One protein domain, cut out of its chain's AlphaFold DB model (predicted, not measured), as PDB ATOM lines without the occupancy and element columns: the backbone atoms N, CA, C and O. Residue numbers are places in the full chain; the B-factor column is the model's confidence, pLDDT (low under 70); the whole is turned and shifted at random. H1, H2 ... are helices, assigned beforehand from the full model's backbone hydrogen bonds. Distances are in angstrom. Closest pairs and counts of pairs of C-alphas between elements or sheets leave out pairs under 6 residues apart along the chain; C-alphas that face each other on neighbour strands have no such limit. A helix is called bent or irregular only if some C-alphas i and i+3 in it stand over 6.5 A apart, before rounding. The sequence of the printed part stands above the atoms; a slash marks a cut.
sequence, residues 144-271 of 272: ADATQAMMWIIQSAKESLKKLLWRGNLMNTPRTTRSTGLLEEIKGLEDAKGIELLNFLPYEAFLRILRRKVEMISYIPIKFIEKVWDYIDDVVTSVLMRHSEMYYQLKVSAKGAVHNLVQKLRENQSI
ATOM      1  N   ALA A 144      -1.149  -2.017 -15.400       82.31
ATOM      2  CA  ALA A 144      -1.483  -3.437 -15.325       82.31
ATOM      3  C   ALA A 144      -0.931  -4.200 -16.541       82.31
ATOM      4  O   ALA A 144      -0.251  -5.212 -16.365       82.31
ATOM      5  N   ASP A 145      -1.119  -3.659 -17.749       80.81
ATOM      6  CA  ASP A 145      -0.579  -4.244 -18.984       80.81
ATOM      7  C   ASP A 145       0.952  -4.274 -18.965       80.81
ATOM      8  O   ASP A 145       1.565  -5.277 -19.334       80.81
ATOM      9  N   ALA A 146       1.582  -3.202 -18.471       80.38
ATOM     10  CA  ALA A 146       3.034  -3.124 -18.324       80.38
ATOM     11  C   ALA A 146       3.563  -4.202 -17.367       80.38
ATOM     12  O   ALA A 146       4.551  -4.878 -17.657       80.38
ATOM     13  N   THR A 147       2.874  -4.389 -16.239       83.56
ATOM     14  CA  THR A 147       3.229  -5.382 -15.220       83.56
ATOM     15  C   THR A 147       3.080  -6.797 -15.772       83.56
ATOM     16  O   THR A 147       3.964  -7.633 -15.582       83.56
ATOM     17  N   GLN A 148       2.002  -7.065 -16.509       83.50
ATOM     18  CA  GLN A 148       1.762  -8.363 -17.131       83.50
ATOM     19  C   GLN A 148       2.797  -8.676 -18.218       83.50
ATOM     20  O   GLN A 148       3.344  -9.780 -18.237       83.50
ATOM     21  N   ALA A 149       3.116  -7.707 -19.080       81.44
ATOM     22  CA  ALA A 149       4.153  -7.853 -20.098       81.44
ATOM     23  C   ALA A 149       5.522  -8.133 -19.462       81.44
ATOM     24  O   ALA A 149       6.216  -9.070 -19.859       81.44
ATOM     25  N   MET A 150       5.887  -7.385 -18.416       82.19
ATOM     26  CA  MET A 150       7.134  -7.599 -17.684       82.19
ATOM     27  C   MET A 150       7.185  -8.989 -17.038       82.19
ATOM     28  O   MET A 150       8.187  -9.694 -17.171       82.19
ATOM     29  N   MET A 151       6.100  -9.421 -16.393       86.88
ATOM     30  CA  MET A 151       6.008 -10.748 -15.782       86.88
ATOM     31  C   MET A 151       6.143 -11.866 -16.825       86.88
ATOM     32  O   MET A 151       6.865 -12.839 -16.599       86.88
ATOM     33  N   TRP A 152       5.511 -11.709 -17.989       84.88
ATOM     34  CA  TRP A 152       5.597 -12.670 -19.088       84.88
ATOM     35  C   TRP A 152       7.018 -12.784 -19.663       84.88
ATOM     36  O   TRP A 152       7.506 -13.895 -19.885       84.88
ATOM     37  N   ILE A 153       7.719 -11.659 -19.833       84.50
ATOM     38  CA  ILE A 153       9.113 -11.619 -20.306       84.50
ATOM     39  C   ILE A 153      10.047 -12.301 -19.308       84.50
ATOM     40  O   ILE A 153      10.855 -13.147 -19.697       84.50
ATOM     41  N   ILE A 154       9.914 -11.978 -18.018       84.50
ATOM     42  CA  ILE A 154      10.722 -12.588 -16.955       84.50
ATOM     43  C   ILE A 154      10.509 -14.105 -16.933       84.50
ATOM     44  O   ILE A 154      11.477 -14.868 -16.899       84.50
ATOM     45  N   GLN A 155       9.255 -14.555 -17.002       87.81
ATOM     46  CA  GLN A 155       8.930 -15.978 -16.984       87.81
ATOM     47  C   GLN A 155       9.464 -16.704 -18.230       87.81
ATOM     48  O   GLN A 155      10.048 -17.783 -18.113       87.81
ATOM     49  N   SER A 156       9.349 -16.099 -19.413       83.62
ATOM     50  CA  SER A 156       9.851 -16.670 -20.672       83.62
ATOM     51  C   SER A 156      11.381 -16.757 -20.709       83.62
ATOM     52  O   SER A 156      11.946 -17.776 -21.130       83.62
ATOM     53  N   ALA A 157      12.067 -15.725 -20.209       84.56
ATOM     54  CA  ALA A 157      13.519 -15.713 -20.069       84.56
ATOM     55  C   ALA A 157      13.995 -16.785 -19.078       84.56
ATOM     56  O   ALA A 157      14.901 -17.556 -19.400       84.56
ATOM     57  N   LYS A 158      13.334 -16.906 -17.919       87.69
ATOM     58  CA  LYS A 158      13.618 -17.939 -16.912       87.69
ATOM     59  C   LYS A 158      13.512 -19.349 -17.489       87.69
ATOM     60  O   LYS A 158      14.431 -20.146 -17.312       87.69
ATOM     61  N   GLU A 159      12.431 -19.665 -18.201       86.88
ATOM     62  CA  GLU A 159      12.256 -20.994 -18.804       86.88
ATOM     63  C   GLU A 159      13.273 -21.266 -19.923       86.88
ATOM     64  O   GLU A 159      13.748 -22.393 -20.073       86.88
ATOM     65  N   SER A 160      13.662 -20.239 -20.682       86.88
ATOM     66  CA  SER A 160      14.701 -20.359 -21.715       86.88
ATOM     67  C   SER A 160      16.074 -20.650 -21.107       86.88
ATOM     68  O   SER A 160      16.746 -21.588 -21.534       86.88
ATOM     69  N   LEU A 161      16.462 -19.907 -20.067       84.31
ATOM     70  CA  LEU A 161      17.705 -20.144 -19.328       84.31
ATOM     71  C   LEU A 161      17.706 -21.523 -18.669       84.31
ATOM     72  O   LEU A 161      18.683 -22.255 -18.786       84.31
ATOM     73  N   LYS A 162      16.586 -21.931 -18.060       84.88
ATOM     74  CA  LYS A 162      16.418 -23.276 -17.502       84.88
ATOM     75  C   LYS A 162      16.686 -24.335 -18.572       84.88
ATOM     76  O   LYS A 162      17.518 -25.210 -18.357       84.88
ATOM     77  N   LYS A 163      16.055 -24.239 -19.748       83.44
ATOM     78  CA  LYS A 163      16.283 -25.176 -20.867       83.44
ATOM     79  C   LYS A 163      17.744 -25.219 -21.324       83.44
ATOM     80  O   LYS A 163      18.226 -26.301 -21.649       83.44
ATOM     81  N   LEU A 164      18.439 -24.081 -21.355       80.44
ATOM     82  CA  LEU A 164      19.860 -24.019 -21.714       80.44
ATOM     83  C   LEU A 164      20.750 -24.693 -20.664       80.44
ATOM     84  O   LEU A 164      21.636 -25.459 -21.033       80.44
ATOM     85  N   LEU A 165      20.463 -24.486 -19.377       75.88
ATOM     86  CA  LEU A 165      21.169 -25.142 -18.274       75.88
ATOM     87  C   LEU A 165      21.021 -26.671 -18.335       75.88
ATOM     88  O   LEU A 165      22.010 -27.386 -18.202       75.88
ATOM     89  N   TRP A 166      19.817 -27.181 -18.618       73.31
ATOM     90  CA  TRP A 166      19.575 -28.627 -18.751       73.31
ATOM     91  C   TRP A 166      20.224 -29.257 -19.990       73.31
ATOM     92  O   TRP A 166      20.485 -30.456 -19.989       73.31
ATOM     93  N   ARG A 167      20.486 -28.481 -21.052       65.31
ATOM     94  CA  ARG A 167      21.099 -28.984 -22.296       65.31
ATOM     95  C   ARG A 167      22.625 -29.081 -22.248       65.31
ATOM     96  O   ARG A 167      23.198 -29.585 -23.207       65.31
ATOM     97  N   GLY A 168      23.264 -28.653 -21.156       57.84
ATOM     98  CA  GLY A 168      24.640 -29.020 -20.819       57.84
ATOM     99  C   GLY A 168      25.660 -28.800 -21.935       57.84
ATOM    100  O   GLY A 168      26.380 -29.728 -22.282       57.84
ATOM    101  N   ASN A 169      25.747 -27.594 -22.500       51.53
ATOM    102  CA  ASN A 169      26.836 -27.258 -23.421       51.53
ATOM    103  C   ASN A 169      27.971 -26.567 -22.646       51.53
ATOM    104  O   ASN A 169      28.190 -25.366 -22.774       51.53
ATOM    105  N   LEU A 170      28.635 -27.313 -21.758       42.81
ATOM    106  CA  LEU A 170      29.836 -26.832 -21.076       42.81
ATOM    107  C   LEU A 170      31.037 -27.086 -21.988       42.81
ATOM    108  O   LEU A 170      31.362 -28.224 -22.314       42.81
ATOM    109  N   MET A 171      31.643 -25.989 -22.436       42.69
ATOM    110  CA  MET A 171      32.720 -25.924 -23.418       42.69
ATOM    111  C   MET A 171      33.838 -26.942 -23.155       42.69
ATOM    112  O   MET A 171      34.480 -26.942 -22.104       42.69
ATOM    113  N   ASN A 172      34.135 -27.744 -24.179       37.56
ATOM    114  CA  ASN A 172      35.339 -28.560 -24.256       37.56
ATOM    115  C   ASN A 172      36.563 -27.637 -24.336       37.56
ATOM    116  O   ASN A 172      36.851 -27.062 -25.386       37.56
ATOM    117  N   THR A 173      37.299 -27.483 -23.237       38.69
ATOM    118  CA  THR A 173      38.635 -26.883 -23.293       38.69
ATOM    119  C   THR A 173      39.640 -27.961 -23.713       38.69
ATOM    120  O   THR A 173      39.629 -29.065 -23.160       38.69
ATOM    121  N   PRO A 174      40.508 -27.705 -24.708       38.22
ATOM    122  CA  PRO A 174      41.524 -28.673 -25.088       38.22
ATOM    123  C   PRO A 174      42.502 -28.843 -23.922       38.22
ATOM    124  O   PRO A 174      43.171 -27.897 -23.503       38.22
ATOM    125  N   ARG A 175      42.572 -30.064 -23.383       42.28
ATOM    126  CA  ARG A 175      43.608 -30.474 -22.435       42.28
ATOM    127  C   ARG A 175      44.952 -30.450 -23.154       42.28
ATOM    128  O   ARG A 175      45.289 -31.390 -23.867       42.28
ATOM    129  N   THR A 176      45.748 -29.413 -22.946       42.31
ATOM    130  CA  THR A 176      47.161 -29.438 -23.338       42.31
ATOM    131  C   THR A 176      47.968 -30.100 -22.224       42.31
ATOM    132  O   THR A 176      48.623 -29.436 -21.424       42.31
ATOM    133  N   THR A 177      47.942 -31.430 -22.147       44.81
ATOM    134  CA  THR A 177      48.950 -32.170 -21.379       44.81
ATOM    135  C   THR A 177      50.255 -32.171 -22.172       44.81
ATOM    136  O   THR A 177      50.546 -33.113 -22.903       44.81
ATOM    137  N   ARG A 178      51.059 -31.107 -22.062       47.72
ATOM    138  CA  ARG A 178      52.472 -31.169 -22.466       47.72
ATOM    139  C   ARG A 178      53.278 -31.739 -21.302       47.72
ATOM    140  O   ARG A 178      53.806 -30.990 -20.484       47.72
ATOM    141  N   SER A 179      53.359 -33.066 -21.211       48.53
ATOM    142  CA  SER A 179      54.188 -33.753 -20.207       48.53
ATOM    143  C   SER A 179      55.687 -33.764 -20.551       48.53
ATOM    144  O   SER A 179      56.455 -34.437 -19.873       48.53
ATOM    145  N   THR A 180      56.132 -33.036 -21.579       50.44
ATOM    146  CA  THR A 180      57.515 -33.094 -22.083       50.44
ATOM    147  C   THR A 180      58.460 -32.059 -21.458       50.44
ATOM    148  O   THR A 180      59.670 -32.227 -21.517       50.44
ATOM    149  N   GLY A 181      57.945 -31.017 -20.793       57.59
ATOM    150  CA  GLY A 181      58.777 -29.872 -20.392       57.59
ATOM    151  C   GLY A 181      59.651 -30.050 -19.142       57.59
ATOM    152  O   GLY A 181      60.555 -29.256 -18.945       57.59
ATOM    153  N   LEU A 182      59.395 -31.033 -18.261       58.34
ATOM    154  CA  LEU A 182      60.234 -31.206 -17.051       58.34
ATOM    155  C   LEU A 182      61.621 -31.759 -17.390       58.34
ATOM    156  O   LEU A 182      62.609 -31.291 -16.841       58.34
ATOM    157  N   LEU A 183      61.684 -32.740 -18.290       60.12
ATOM    158  CA  LEU A 183      62.931 -33.418 -18.647       60.12
ATOM    159  C   LEU A 183      63.868 -32.502 -19.446       60.12
ATOM    160  O   LEU A 183      65.070 -32.514 -19.214       60.12
ATOM    161  N   GLU A 184      63.320 -31.676 -20.340       62.66
ATOM    162  CA  GLU A 184      64.095 -30.707 -21.127       62.66
ATOM    163  C   GLU A 184      64.610 -29.534 -20.273       62.66
ATOM    164  O   GLU A 184      65.761 -29.131 -20.425       62.66
ATOM    165  N   GLU A 185      63.807 -29.019 -19.329       63.00
ATOM    166  CA  GLU A 185      64.235 -27.953 -18.402       63.00
ATOM    167  C   GLU A 185      65.273 -28.439 -17.384       63.00
ATOM    168  O   GLU A 185      66.194 -27.694 -17.047       63.00
ATOM    169  N   ILE A 186      65.139 -29.680 -16.899       63.75
ATOM    170  CA  ILE A 186      66.117 -30.319 -16.010       63.75
ATOM    171  C   ILE A 186      67.439 -30.548 -16.747       63.75
ATOM    172  O   ILE A 186      68.490 -30.159 -16.240       63.75
ATOM    173  N   LYS A 187      67.385 -31.076 -17.975       64.75
ATOM    174  CA  LYS A 187      68.567 -31.278 -18.819       64.75
ATOM    175  C   LYS A 187      69.284 -29.958 -19.134       64.75
ATOM    176  O   LYS A 187      70.499 -29.879 -19.019       64.75
ATOM    177  N   GLY A 188      68.539 -28.886 -19.418       64.00
ATOM    178  CA  GLY A 188      69.114 -27.551 -19.631       64.00
ATOM    179  C   GLY A 188      69.794 -26.942 -18.393       64.00
ATOM    180  O   GLY A 188      70.647 -26.069 -18.538       64.00
ATOM    181  N   LEU A 189      69.443 -27.390 -17.179       62.03
ATOM    182  CA  LEU A 189      70.120 -26.994 -15.936       62.03
ATOM    183  C   LEU A 189      71.362 -27.841 -15.645       62.03
ATOM    184  O   LEU A 189      72.340 -27.298 -15.136       62.03
ATOM    185  N   GLU A 190      71.344 -29.127 -16.001       60.03
ATOM    186  CA  GLU A 190      72.529 -29.999 -15.981       60.03
ATOM    187  C   GLU A 190      73.595 -29.505 -16.978       60.03
ATOM    188  O   GLU A 190      74.777 -29.412 -16.634       60.03
ATOM    189  N   ASP A 191      73.172 -29.081 -18.174       60.91
ATOM    190  CA  ASP A 191      74.048 -28.553 -19.230       60.91
ATOM    191  C   ASP A 191      74.708 -27.207 -18.846       60.91
ATOM    192  O   ASP A 191      75.780 -26.866 -19.355       60.91
ATOM    193  N   ALA A 192      74.118 -26.450 -17.910       58.78
ATOM    194  CA  ALA A 192      74.579 -25.118 -17.499       58.78
ATOM    195  C   ALA A 192      75.722 -25.107 -16.452       58.78
ATOM    196  O   ALA A 192      76.169 -24.028 -16.065       58.78
ATOM    197  N   LYS A 193      76.224 -26.272 -16.003       58.34
ATOM    198  CA  LYS A 193      77.399 -26.437 -15.106       58.34
ATOM    199  C   LYS A 193      77.474 -25.462 -13.909       58.34
ATOM    200  O   LYS A 193      78.515 -24.863 -13.639       58.34
ATOM    201  N   GLY A 194      76.394 -25.344 -13.140       52.34
ATOM    202  CA  GLY A 194      76.395 -24.644 -11.850       52.34
ATOM    203  C   GLY A 194      76.751 -25.573 -10.684       52.34
ATOM    204  O   GLY A 194      75.869 -26.248 -10.182       52.34
ATOM    205  N   ILE A 195      78.037 -25.590 -10.316       52.97
ATOM    206  CA  ILE A 195      78.677 -25.970  -9.033       52.97
ATOM    207  C   ILE A 195      77.975 -27.051  -8.161       52.97
ATOM    208  O   ILE A 195      76.968 -26.795  -7.512       52.97
ATOM    209  N   GLU A 196      78.677 -28.194  -8.063       54.59
ATOM    210  CA  GLU A 196      78.615 -29.309  -7.088       54.59
ATOM    211  C   GLU A 196      77.676 -30.525  -7.327       54.59
ATOM    212  O   GLU A 196      76.457 -30.436  -7.384       54.59
ATOM    213  N   LEU A 197      78.344 -31.696  -7.377       52.94
ATOM    214  CA  LEU A 197      77.938 -33.107  -7.540       52.94
ATOM    215  C   LEU A 197      77.342 -33.589  -8.882       52.94
ATOM    216  O   LEU A 197      76.258 -33.209  -9.305       52.94
ATOM    217  N   LEU A 198      78.027 -34.571  -9.484       50.94
ATOM    218  CA  LEU A 198      77.809 -35.127 -10.831       50.94
ATOM    219  C   LEU A 198      76.469 -35.869 -11.061       50.94
ATOM    220  O   LEU A 198      76.325 -36.490 -12.102       50.94
ATOM    221  N   ASN A 199      75.526 -35.866 -10.112       55.97
ATOM    222  CA  ASN A 199      74.283 -36.655 -10.183       55.97
ATOM    223  C   ASN A 199      73.097 -36.046  -9.400       55.97
ATOM    224  O   ASN A 199      72.119 -36.745  -9.144       55.97
ATOM    225  N   PHE A 200      73.169 -34.782  -8.966       60.25
ATOM    226  CA  PHE A 200      72.101 -34.172  -8.166       60.25
ATOM    227  C   PHE A 200      71.712 -32.795  -8.700       60.25
ATOM    228  O   PHE A 200      72.551 -31.914  -8.845       60.25
ATOM    229  N   LEU A 201      70.413 -32.588  -8.935       63.81
ATOM    230  CA  LEU A 201      69.856 -31.244  -9.081       63.81
ATOM    231  C   LEU A 201      69.896 -30.542  -7.720       63.81
ATOM    232  O   LEU A 201      69.338 -31.082  -6.758       63.81
ATOM    233  N   PRO A 202      70.464 -29.327  -7.626       72.25
ATOM    234  CA  PRO A 202      70.333 -28.512  -6.430       72.25
ATOM    235  C   PRO A 202      68.853 -28.341  -6.079       72.25
ATOM    236  O   PRO A 202      68.038 -27.983  -6.936       72.25
ATOM    237  N   TYR A 203      68.505 -28.584  -4.816       70.62
ATOM    238  CA  TYR A 203      67.136 -28.494  -4.295       70.62
ATOM    239  C   TYR A 203      66.435 -27.186  -4.706       70.62
ATOM    240  O   TYR A 203      65.279 -27.202  -5.128       70.62
ATOM    241  N   GLU A 204      67.166 -26.069  -4.714       72.38
ATOM    242  CA  GLU A 204      66.661 -24.757  -5.136       72.38
ATOM    243  C   GLU A 204      66.303 -24.671  -6.627       72.38
ATOM    244  O   GLU A 204      65.331 -24.018  -7.014       72.38
ATOM    245  N   ALA A 205      67.050 -25.359  -7.494       71.75
ATOM    246  CA  ALA A 205      66.764 -25.400  -8.924       71.75
ATOM    247  C   ALA A 205      65.482 -26.199  -9.202       71.75
ATOM    248  O   ALA A 205      64.625 -25.742  -9.965       71.75
ATOM    249  N   PHE A 206      65.318 -27.339  -8.524       76.31
ATOM    250  CA  PHE A 206      64.096 -28.140  -8.576       76.31
ATOM    251  C   PHE A 206      62.888 -27.369  -8.026       76.31
ATOM    252  O   PHE A 206      61.857 -27.286  -8.697       76.31
ATOM    253  N   LEU A 207      63.022 -26.732  -6.856       77.00
ATOM    254  CA  LEU A 207      61.965 -25.906  -6.268       77.00
ATOM    255  C   LEU A 207      61.543 -24.760  -7.188       77.00
ATOM    256  O   LEU A 207      60.354 -24.467  -7.295       77.00
ATOM    257  N   ARG A 208      62.490 -24.120  -7.880       77.75
ATOM    258  CA  ARG A 208      62.193 -23.045  -8.834       77.75
ATOM    259  C   ARG A 208      61.403 -23.545 -10.045       77.75
ATOM    260  O   ARG A 208      60.458 -22.874 -10.457       77.75
ATOM    261  N   ILE A 209      61.757 -24.706 -10.607       79.31
ATOM    262  CA  ILE A 209      60.998 -25.326 -11.711       79.31
ATOM    263  C   ILE A 209      59.594 -25.708 -11.238       79.31
ATOM    264  O   ILE A 209      58.605 -25.380 -11.895       79.31
ATOM    265  N   LEU A 210      59.499 -26.363 -10.079       78.94
ATOM    266  CA  LEU A 210      58.225 -26.775  -9.501       78.94
ATOM    267  C   LEU A 210      57.323 -25.564  -9.255       78.94
ATOM    268  O   LEU A 210      56.169 -25.571  -9.674       78.94
ATOM    269  N   ARG A 211      57.863 -24.495  -8.658       81.19
ATOM    270  CA  ARG A 211      57.133 -23.249  -8.405       81.19
ATOM    271  C   ARG A 211      56.607 -22.626  -9.696       81.19
ATOM    272  O   ARG A 211      55.417 -22.355  -9.775       81.19
ATOM    273  N   ARG A 212      57.441 -22.503 -10.736       80.56
ATOM    274  CA  ARG A 212      57.012 -21.996 -12.055       80.56
ATOM    275  C   ARG A 212      55.881 -22.823 -12.662       80.56
ATOM    276  O   ARG A 212      54.960 -22.274 -13.259       80.56
ATOM    277  N   LYS A 213      55.919 -24.150 -12.517       78.88
ATOM    278  CA  LYS A 213      54.838 -25.017 -13.010       78.88
ATOM    279  C   LYS A 213      53.563 -24.884 -12.194       78.88
ATOM    280  O   LYS A 213      52.488 -24.852 -12.784       78.88
ATOM    281  N   VAL A 214      53.679 -24.769 -10.875       81.81
ATOM    282  CA  VAL A 214      52.540 -24.493  -9.993       81.81
ATOM    283  C   VAL A 214      51.913 -23.139 -10.337       81.81
ATOM    284  O   VAL A 214      50.696 -23.070 -10.449       81.81
ATOM    285  N   GLU A 215      52.713 -22.106 -10.608       82.69
ATOM    286  CA  GLU A 215      52.246 -20.789 -11.073       82.69
ATOM    287  C   GLU A 215      51.543 -20.861 -12.442       82.69
ATOM    288  O   GLU A 215      50.493 -20.255 -12.647       82.69
ATOM    289  N   MET A 216      52.064 -21.650 -13.389       79.62
ATOM    290  CA  MET A 216      51.374 -21.873 -14.667       79.62
ATOM    291  C   MET A 216      50.038 -22.602 -14.489       79.62
ATOM    292  O   MET A 216      49.075 -22.295 -15.189       79.62
ATOM    293  N   ILE A 217      49.971 -23.569 -13.570       78.94
ATOM    294  CA  ILE A 217      48.745 -24.318 -13.275       78.94
ATOM    295  C   ILE A 217      47.738 -23.434 -12.531       78.94
ATOM    296  O   ILE A 217      46.551 -23.506 -12.839       78.94
ATOM    297  N   SER A 218      48.181 -22.576 -11.609       78.62
ATOM    298  CA  SER A 218      47.295 -21.691 -10.841       78.62
ATOM    299  C   SER A 218      46.623 -20.624 -11.710       78.62
ATOM    300  O   SER A 218      45.510 -20.200 -11.408       78.62
ATOM    301  N   TYR A 219      47.233 -20.256 -12.839       79.50
ATOM    302  CA  TYR A 219      46.623 -19.354 -13.815       79.50
ATOM    303  C   TYR A 219      45.481 -20.000 -14.629       79.50
ATOM    304  O   TYR A 219      44.586 -19.303 -15.113       79.50
ATOM    305  N   ILE A 220      45.466 -21.333 -14.779       79.75
ATOM    306  CA  ILE A 220      44.464 -22.038 -15.600       79.75
ATOM    307  C   ILE A 220      43.035 -21.859 -15.049       79.75
ATOM    308  O   ILE A 220      42.165 -21.487 -15.841       79.75
ATOM    309  N   PRO A 221      42.755 -22.071 -13.746       82.06
ATOM    310  CA  PRO A 221      41.441 -21.801 -13.164       82.06
ATOM    311  C   PRO A 221      40.979 -20.354 -13.338       82.06
ATOM    312  O   PRO A 221      39.820 -20.141 -13.674       82.06
ATOM    313  N   ILE A 222      41.879 -19.376 -13.185       82.69
ATOM    314  CA  ILE A 222      41.559 -17.946 -13.341       82.69
ATOM    315  C   ILE A 222      41.066 -17.677 -14.767       82.69
ATOM    316  O   ILE A 222      39.945 -17.213 -14.966       82.69
ATOM    317  N   LYS A 223      41.851 -18.078 -15.774       81.06
ATOM    318  CA  LYS A 223      41.489 -17.910 -17.189       81.06
ATOM    319  C   LYS A 223      40.246 -18.712 -17.588       81.06
ATOM    320  O   LYS A 223      39.510 -18.328 -18.496       81.06
ATOM    321  N   PHE A 224      40.028 -19.864 -16.960       83.00
ATOM    322  CA  PHE A 224      38.819 -20.655 -17.168       83.00
ATOM    323  C   PHE A 224      37.584 -19.929 -16.626       83.00
ATOM    324  O   PHE A 224      36.594 -19.816 -17.343       83.00
ATOM    325  N   ILE A 225      37.661 -19.397 -15.404       83.19
ATOM    326  CA  ILE A 225      36.575 -18.649 -14.765       83.19
ATOM    327  C   ILE A 225      36.224 -17.394 -15.571       83.19
ATOM    328  O   ILE A 225      35.043 -17.130 -15.770       83.19
ATOM    329  N   GLU A 226      37.211 -16.667 -16.103       85.19
ATOM    330  CA  GLU A 226      36.965 -15.531 -17.006       85.19
ATOM    331  C   GLU A 226      36.110 -15.938 -18.212       85.19
ATOM    332  O   GLU A 226      35.067 -15.340 -18.455       85.19
ATOM    333  N   LYS A 227      36.477 -17.027 -18.898       85.50
ATOM    334  CA  LYS A 227      35.705 -17.537 -20.044       85.50
ATOM    335  C   LYS A 227      34.300 -17.997 -19.670       85.50
ATOM    336  O   LYS A 227      33.379 -17.857 -20.470       85.50
ATOM    337  N   VAL A 228      34.135 -18.593 -18.488       84.38
ATOM    338  CA  VAL A 228      32.815 -18.998 -17.987       84.38
ATOM    339  C   VAL A 228      31.950 -17.766 -17.735       84.38
ATOM    340  O   VAL A 228      30.778 -17.775 -18.105       84.38
ATOM    341  N   TRP A 229      32.515 -16.703 -17.163       87.19
ATOM    342  CA  TRP A 229      31.801 -15.447 -16.954       87.19
ATOM    343  C   TRP A 229      31.411 -14.765 -18.259       87.19
ATOM    344  O   TRP A 229      30.255 -14.368 -18.382       87.19
ATOM    345  N   ASP A 230      32.320 -14.700 -19.233       87.38
ATOM    346  CA  ASP A 230      32.026 -14.147 -20.560       87.38
ATOM    347  C   ASP A 230      30.869 -14.918 -21.223       87.38
ATOM    348  O   ASP A 230      29.903 -14.328 -21.700       87.38
ATOM    349  N   TYR A 231      30.898 -16.255 -21.153       85.81
ATOM    350  CA  TYR A 231      29.808 -17.097 -21.652       85.81
ATOM    351  C   TYR A 231      28.475 -16.845 -20.930       85.81
ATOM    352  O   TYR A 231      27.423 -16.788 -21.570       85.81
ATOM    353  N   ILE A 232      28.492 -16.713 -19.599       85.62
ATOM    354  CA  ILE A 232      27.283 -16.427 -18.815       85.62
ATOM    355  C   ILE A 232      26.700 -15.068 -19.218       85.62
ATOM    356  O   ILE A 232      25.489 -14.983 -19.430       85.62
ATOM    357  N   ASP A 233      27.536 -14.034 -19.345       85.81
ATOM    358  CA  ASP A 233      27.099 -12.691 -19.738       85.81
ATOM    359  C   ASP A 233      26.458 -12.700 -21.131       85.81
ATOM    360  O   ASP A 233      25.326 -12.233 -21.303       85.81
ATOM    361  N   ASP A 234      27.119 -13.338 -22.100       86.12
ATOM    362  CA  ASP A 234      26.625 -13.473 -23.471       86.12
ATOM    363  C   ASP A 234      25.274 -14.194 -23.523       86.12
ATOM    364  O   ASP A 234      24.334 -13.735 -24.185       86.12
ATOM    365  N   VAL A 235      25.138 -15.317 -22.812       87.38
ATOM    366  CA  VAL A 235      23.906 -16.118 -22.807       87.38
ATOM    367  C   VAL A 235      22.761 -15.369 -22.136       87.38
ATOM    368  O   VAL A 235      21.665 -15.291 -22.700       87.38
ATOM    369  N   VAL A 236      22.986 -14.815 -20.943       87.06
ATOM    370  CA  VAL A 236      21.944 -14.111 -20.186       87.06
ATOM    371  C   VAL A 236      21.494 -12.865 -20.942       87.06
ATOM    372  O   VAL A 236      20.286 -12.659 -21.110       87.06
ATOM    373  N   THR A 237      22.441 -12.092 -21.479       87.50
ATOM    374  CA  THR A 237      22.149 -10.924 -22.313       87.50
ATOM    375  C   THR A 237      21.357 -11.327 -23.552       87.50
ATOM    376  O   THR A 237      20.290 -10.767 -23.798       87.50
ATOM    377  N   SER A 238      21.799 -12.337 -24.303       87.00
ATOM    378  CA  SER A 238      21.120 -12.781 -25.528       87.00
ATOM    379  C   SER A 238      19.684 -13.242 -25.271       87.00
ATOM    380  O   SER A 238      18.767 -12.873 -26.008       87.00
ATOM    381  N   VAL A 239      19.457 -14.018 -24.204       87.19
ATOM    382  CA  VAL A 239      18.116 -14.503 -23.852       87.19
ATOM    383  C   VAL A 239      17.201 -13.345 -23.456       87.19
ATOM    384  O   VAL A 239      16.072 -13.270 -23.940       87.19
ATOM    385  N   LEU A 240      17.670 -12.417 -22.618       85.62
ATOM    386  CA  LEU A 240      16.854 -11.280 -22.188       85.62
ATOM    387  C   LEU A 240      16.596 -10.280 -23.317       85.62
ATOM    388  O   LEU A 240      15.475  -9.786 -23.432       85.62
ATOM    389  N   MET A 241      17.576 -10.015 -24.189       86.00
ATOM    390  CA  MET A 241      17.387  -9.141 -25.354       86.00
ATOM    391  C   MET A 241      16.356  -9.711 -26.329       86.00
ATOM    392  O   MET A 241      15.565  -8.950 -26.879       86.00
ATOM    393  N   ARG A 242      16.332 -11.037 -26.513       86.69
ATOM    394  CA  ARG A 242      15.366 -11.715 -27.385       86.69
ATOM    395  C   ARG A 242      13.936 -11.588 -26.864       86.69
ATOM    396  O   ARG A 242      13.030 -11.295 -27.631       86.69
ATOM    397  N   HIS A 243      13.729 -11.782 -25.562       84.19
ATOM    398  CA  HIS A 243      12.387 -11.690 -24.968       84.19
ATOM    399  C   HIS A 243      11.917 -10.249 -24.731       84.19
ATOM    400  O   HIS A 243      10.726 -10.024 -24.562       84.19
ATOM    401  N   SER A 244      12.819  -9.264 -24.743       84.38
ATOM    402  CA  SER A 244      12.485  -7.836 -24.600       84.38
ATOM    403  C   SER A 244      12.517  -7.057 -25.919       84.38
ATOM    404  O   SER A 244      12.341  -5.840 -25.908       84.38
ATOM    405  N   GLU A 245      12.710  -7.732 -27.059       82.62
ATOM    406  CA  GLU A 245      12.928  -7.104 -28.370       82.62
ATOM    407  C   GLU A 245      11.841  -6.095 -28.748       82.62
ATOM    408  O   GLU A 245      12.129  -5.044 -29.318       82.62
ATOM    409  N   MET A 246      10.608  -6.382 -28.352       81.75
ATOM    410  CA  MET A 246       9.443  -5.598 -28.731       81.75
ATOM    411  C   MET A 246       9.202  -4.374 -27.831       81.75
ATOM    412  O   MET A 246       8.324  -3.563 -28.111       81.75
ATOM    413  N   TYR A 247       9.993  -4.215 -26.765       82.19
ATOM    414  CA  TYR A 247       9.866  -3.136 -25.790       82.19
ATOM    415  C   TYR A 247      11.209  -2.430 -25.593       82.19
ATOM    416  O   TYR A 247      11.975  -2.761 -24.690       82.19
ATOM    417  N   TYR A 248      11.491  -1.415 -26.416       82.44
ATOM    418  CA  TYR A 248      12.795  -0.736 -26.442       82.44
ATOM    419  C   TYR A 248      13.279  -0.246 -25.065       82.44
ATOM    420  O   TYR A 248      14.403  -0.538 -24.664       82.44
ATOM    421  N   GLN A 249      12.428   0.453 -24.305       81.50
ATOM    422  CA  GLN A 249      12.805   0.982 -22.985       81.50
ATOM    423  C   GLN A 249      13.122  -0.135 -21.979       81.50
ATOM    424  O   GLN A 249      14.081  -0.042 -21.208       81.50
ATOM    425  N   LEU A 250      12.348  -1.225 -22.020       81.94
ATOM    426  CA  LEU A 250      12.584  -2.399 -21.186       81.94
ATOM    427  C   LEU A 250      13.866  -3.120 -21.603       81.94
ATOM    428  O   LEU A 250      14.640  -3.509 -20.738       81.94
ATOM    429  N   LYS A 251      14.131  -3.241 -22.905       85.25
ATOM    430  CA  LYS A 251      15.358  -3.823 -23.455       85.25
ATOM    431  C   LYS A 251      16.603  -3.082 -22.968       85.25
ATOM    432  O   LYS A 251      17.532  -3.709 -22.464       85.25
ATOM    433  N   VAL A 252      16.617  -1.751 -23.064       86.12
ATOM    434  CA  VAL A 252      17.744  -0.925 -22.595       86.12
ATOM    435  C   VAL A 252      17.940  -1.075 -21.085       86.12
ATOM    436  O   VAL A 252      19.054  -1.337 -20.628       86.12
ATOM    437  N   SER A 253      16.853  -0.988 -20.315       84.56
ATOM    438  CA  SER A 253      16.896  -1.107 -18.851       84.56
ATOM    439  C   SER A 253      17.340  -2.502 -18.396       84.56
ATOM    440  O   SER A 253      18.181  -2.633 -17.508       84.56
ATOM    441  N   ALA A 254      16.831  -3.556 -19.042       84.50
ATOM    442  CA  ALA A 254      17.196  -4.941 -18.776       84.50
ATOM    443  C   ALA A 254      18.674  -5.203 -19.083       84.50
ATOM    444  O   ALA A 254      19.338  -5.867 -18.296       84.50
ATOM    445  N   LYS A 255      19.216  -4.637 -20.173       86.75
ATOM    446  CA  LYS A 255      20.646  -4.755 -20.498       86.75
ATOM    447  C   LYS A 255      21.524  -4.201 -19.376       86.75
ATOM    448  O   LYS A 255      22.453  -4.873 -18.937       86.75
ATOM    449  N   GLY A 256      21.203  -3.000 -18.887       87.00
ATOM    450  CA  GLY A 256      21.920  -2.392 -17.764       87.00
ATOM    451  C   GLY A 256      21.799  -3.218 -16.480       87.00
ATOM    452  O   GLY A 256      22.789  -3.431 -15.784       87.00
ATOM    453  N   ALA A 257      20.606  -3.742 -16.189       87.25
ATOM    454  CA  ALA A 257      20.374  -4.585 -15.016       87.25
ATOM    455  C   ALA A 257      21.161  -5.907 -15.064       87.25
ATOM    456  O   ALA A 257      21.723  -6.306 -14.045       87.25
ATOM    457  N   VAL A 258      21.235  -6.560 -16.231       87.81
ATOM    458  CA  VAL A 258      22.035  -7.780 -16.437       87.81
ATOM    459  C   VAL A 258      23.506  -7.499 -16.201       87.81
ATOM    460  O   VAL A 258      24.121  -8.188 -15.392       87.81
ATOM    461  N   HIS A 259      24.041  -6.459 -16.839       88.00
ATOM    462  CA  HIS A 259      25.448  -6.105 -16.701       88.00
ATOM    463  C   HIS A 259      25.819  -5.841 -15.235       88.00
ATOM    464  O   HIS A 259      26.762  -6.429 -14.709       88.00
ATOM    465  N   ASN A 260      24.999  -5.051 -14.531       89.81
ATOM    466  CA  ASN A 260      25.183  -4.779 -13.106       89.81
ATOM    467  C   ASN A 260      25.108  -6.048 -12.241       89.81
ATOM    468  O   ASN A 260      25.830  -6.167 -11.252       89.81
ATOM    469  N   LEU A 261      24.220  -6.992 -12.572       88.25
ATOM    470  CA  LEU A 261      24.085  -8.251 -11.841       88.25
ATOM    471  C   LEU A 261      25.302  -9.158 -12.055       88.25
ATOM    472  O   LEU A 261      25.852  -9.665 -11.079       88.25
ATOM    473  N   VAL A 262      25.728  -9.345 -13.306       87.12
ATOM    474  CA  VAL A 262      26.899 -10.164 -13.658       87.12
ATOM    475  C   VAL A 262      28.152  -9.594 -13.004       87.12
ATOM    476  O   VAL A 262      28.900 -10.341 -12.377       87.12
ATOM    477  N   GLN A 263      28.340  -8.274 -13.059       88.69
ATOM    478  CA  GLN A 263      29.466  -7.611 -12.409       88.69
ATOM    479  C   GLN A 263      29.473  -7.853 -10.893       88.69
ATOM    480  O   GLN A 263      30.479  -8.313 -10.357       88.69
ATOM    481  N   LYS A 264      28.340  -7.646 -10.206       89.44
ATOM    482  CA  LYS A 264      28.228  -7.914  -8.759       89.44
ATOM    483  C   LYS A 264      28.531  -9.368  -8.403       89.44
ATOM    484  O   LYS A 264      29.187  -9.638  -7.402       89.44
ATOM    485  N   LEU A 265      28.047 -10.320  -9.201       87.00
ATOM    486  CA  LEU A 265      28.307 -11.741  -8.965       87.00
ATOM    487  C   LEU A 265      29.779 -12.102  -9.202       87.00
ATOM    488  O   LEU A 265      30.328 -12.911  -8.455       87.00
ATOM    489  N   ARG A 266      30.427 -11.476 -10.190       85.62
ATOM    490  CA  ARG A 266      31.854 -11.652 -10.483       85.62
ATOM    491  C   ARG A 266      32.739 -11.082  -9.369       85.62
ATOM    492  O   ARG A 266      33.698 -11.735  -8.961       85.62
ATOM    493  N   GLU A 267      32.394  -9.909  -8.841       84.75
ATOM    494  CA  GLU A 267      33.095  -9.271  -7.716       84.75
ATOM    495  C   GLU A 267      32.984 -10.112  -6.435       84.75
ATOM    496  O   GLU A 267      33.993 -10.383  -5.788       84.75
ATOM    497  N   ASN A 268      31.788 -10.626  -6.125       77.56
ATOM    498  CA  ASN A 268      31.551 -11.468  -4.946       77.56
ATOM    499  C   ASN A 268      32.315 -12.805  -4.967       77.56
ATOM    500  O   ASN A 268      32.546 -13.384  -3.910       77.56
ATOM    501  N   GLN A 269      32.690 -13.313  -6.146       66.44
ATOM    502  CA  GLN A 269      33.474 -14.548  -6.289       66.44
ATOM    503  C   GLN A 269      34.983 -14.319  -6.414       66.44
ATOM    504  O   GLN A 269      35.745 -15.274  -6.314       66.44
ATOM    505  N   SER A 270      35.423 -13.072  -6.604       55.81
ATOM    506  CA  SER A 270      36.848 -12.717  -6.680       55.81
ATOM    507  C   SER A 270      37.486 -12.501  -5.294       55.81
ATOM    508  O   SER A 270      38.654 -12.131  -5.208       55.81
ATOM    509  N   ILE A 271      36.728 -12.731  -4.214       42.62
ATOM    510  CA  ILE A 271      37.179 -12.695  -2.816       42.62
ATOM    511  C   ILE A 271      37.384 -14.135  -2.312       42.62
ATOM    512  O   ILE A 271      36.700 -14.567  -1.389       42.62
TER     513      ILE A 271
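What this domain is: This is residues 144 to 271 of the 272 residues of a protein of Gossypium arboreum (UniProt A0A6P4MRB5). One very long helix, H3, makes the axis of a slender rod; H4 folds back along its last part, H1 crosses it near that same end and reaches past it, and the short H2 folds against its first part at the far end. Between H1 and H2 a long loop, residues 167 to 180, runs alongside H3, and of it residues 174 to 180 stand free, as do residues 214 to 221 of H3. The printed part has 128 residues, with four named helices in the order H1, H2, H3, H4 and no named strand; the class is all helix. The whole is extended, with a radius of gyration of the C-alphas of 25.2 A and spans of 85 by 27 by 18 A.

How they stand to each other: Start with H3, residues 203 to 243, the hub, which touches the three other helices. Look at residues 229 to 241, with which alone it touches H4, residues 248 to 269: the two form a helical hairpin, opposite ways at a shallow tilt of 22 degrees, and their closest C-alphas are those of Met 241 and Lys 251, 6.0 A apart. Residues 236 to 243 of H3 touch H1, residues 144 to 166, which meets it with residues 153 to 161 alone; the closest C-alphas, of Ile 153 and His 243, are 5.7 A apart. H1 and H3 run opposite ways at a steep tilt of 40 degrees. At the other end, residues 205 to 209 of H3 only just touch H2, residues 181 to 190, with 3 pairs of C-alphas within 8 A. The closest are those of Glu 185 and Ile 209, 7.9 A apart; this too is a helical hairpin, opposite ways at a shallow tilt of 28 degrees. H1 and H4 are only just apart, at 8.3 A; H2 is apart from both H1 and H4. In H1, H2 and H4 every O i to N i+4 pair is within hydrogen-bond range; in H3, 34 of 37 are.

Where its parts are: Find C-alpha 203 at (67.136, -28.494, -4.295); from there H3 runs 60.9 A to C-alpha 243 at (12.387, -11.690, -24.968). It is neither bent nor irregular, but only just: C-alphas 218 and 221 are 6.3 A apart. H1 begins at C-alpha 144, at (-1.483, -3.437, -15.325), and is 33.0 A long; H2 measures 14.4 A. H4 runs 32.0 A to C-alpha 269 at (33.474, -14.548, -6.289).

The domain as a whole: The two C-alphas farthest apart, of Ala 144 and Leu 198, are 85.5 A apart. The printed part has no cut. The links from H1 to H2, with 14 residues, and from H2 to H3, with 12, are long; that from H3 to H4, with 4, is tight. Mean pLDDT of the printed part is 74.5, and residues 167 to 201 and 269 to 271 are under 70.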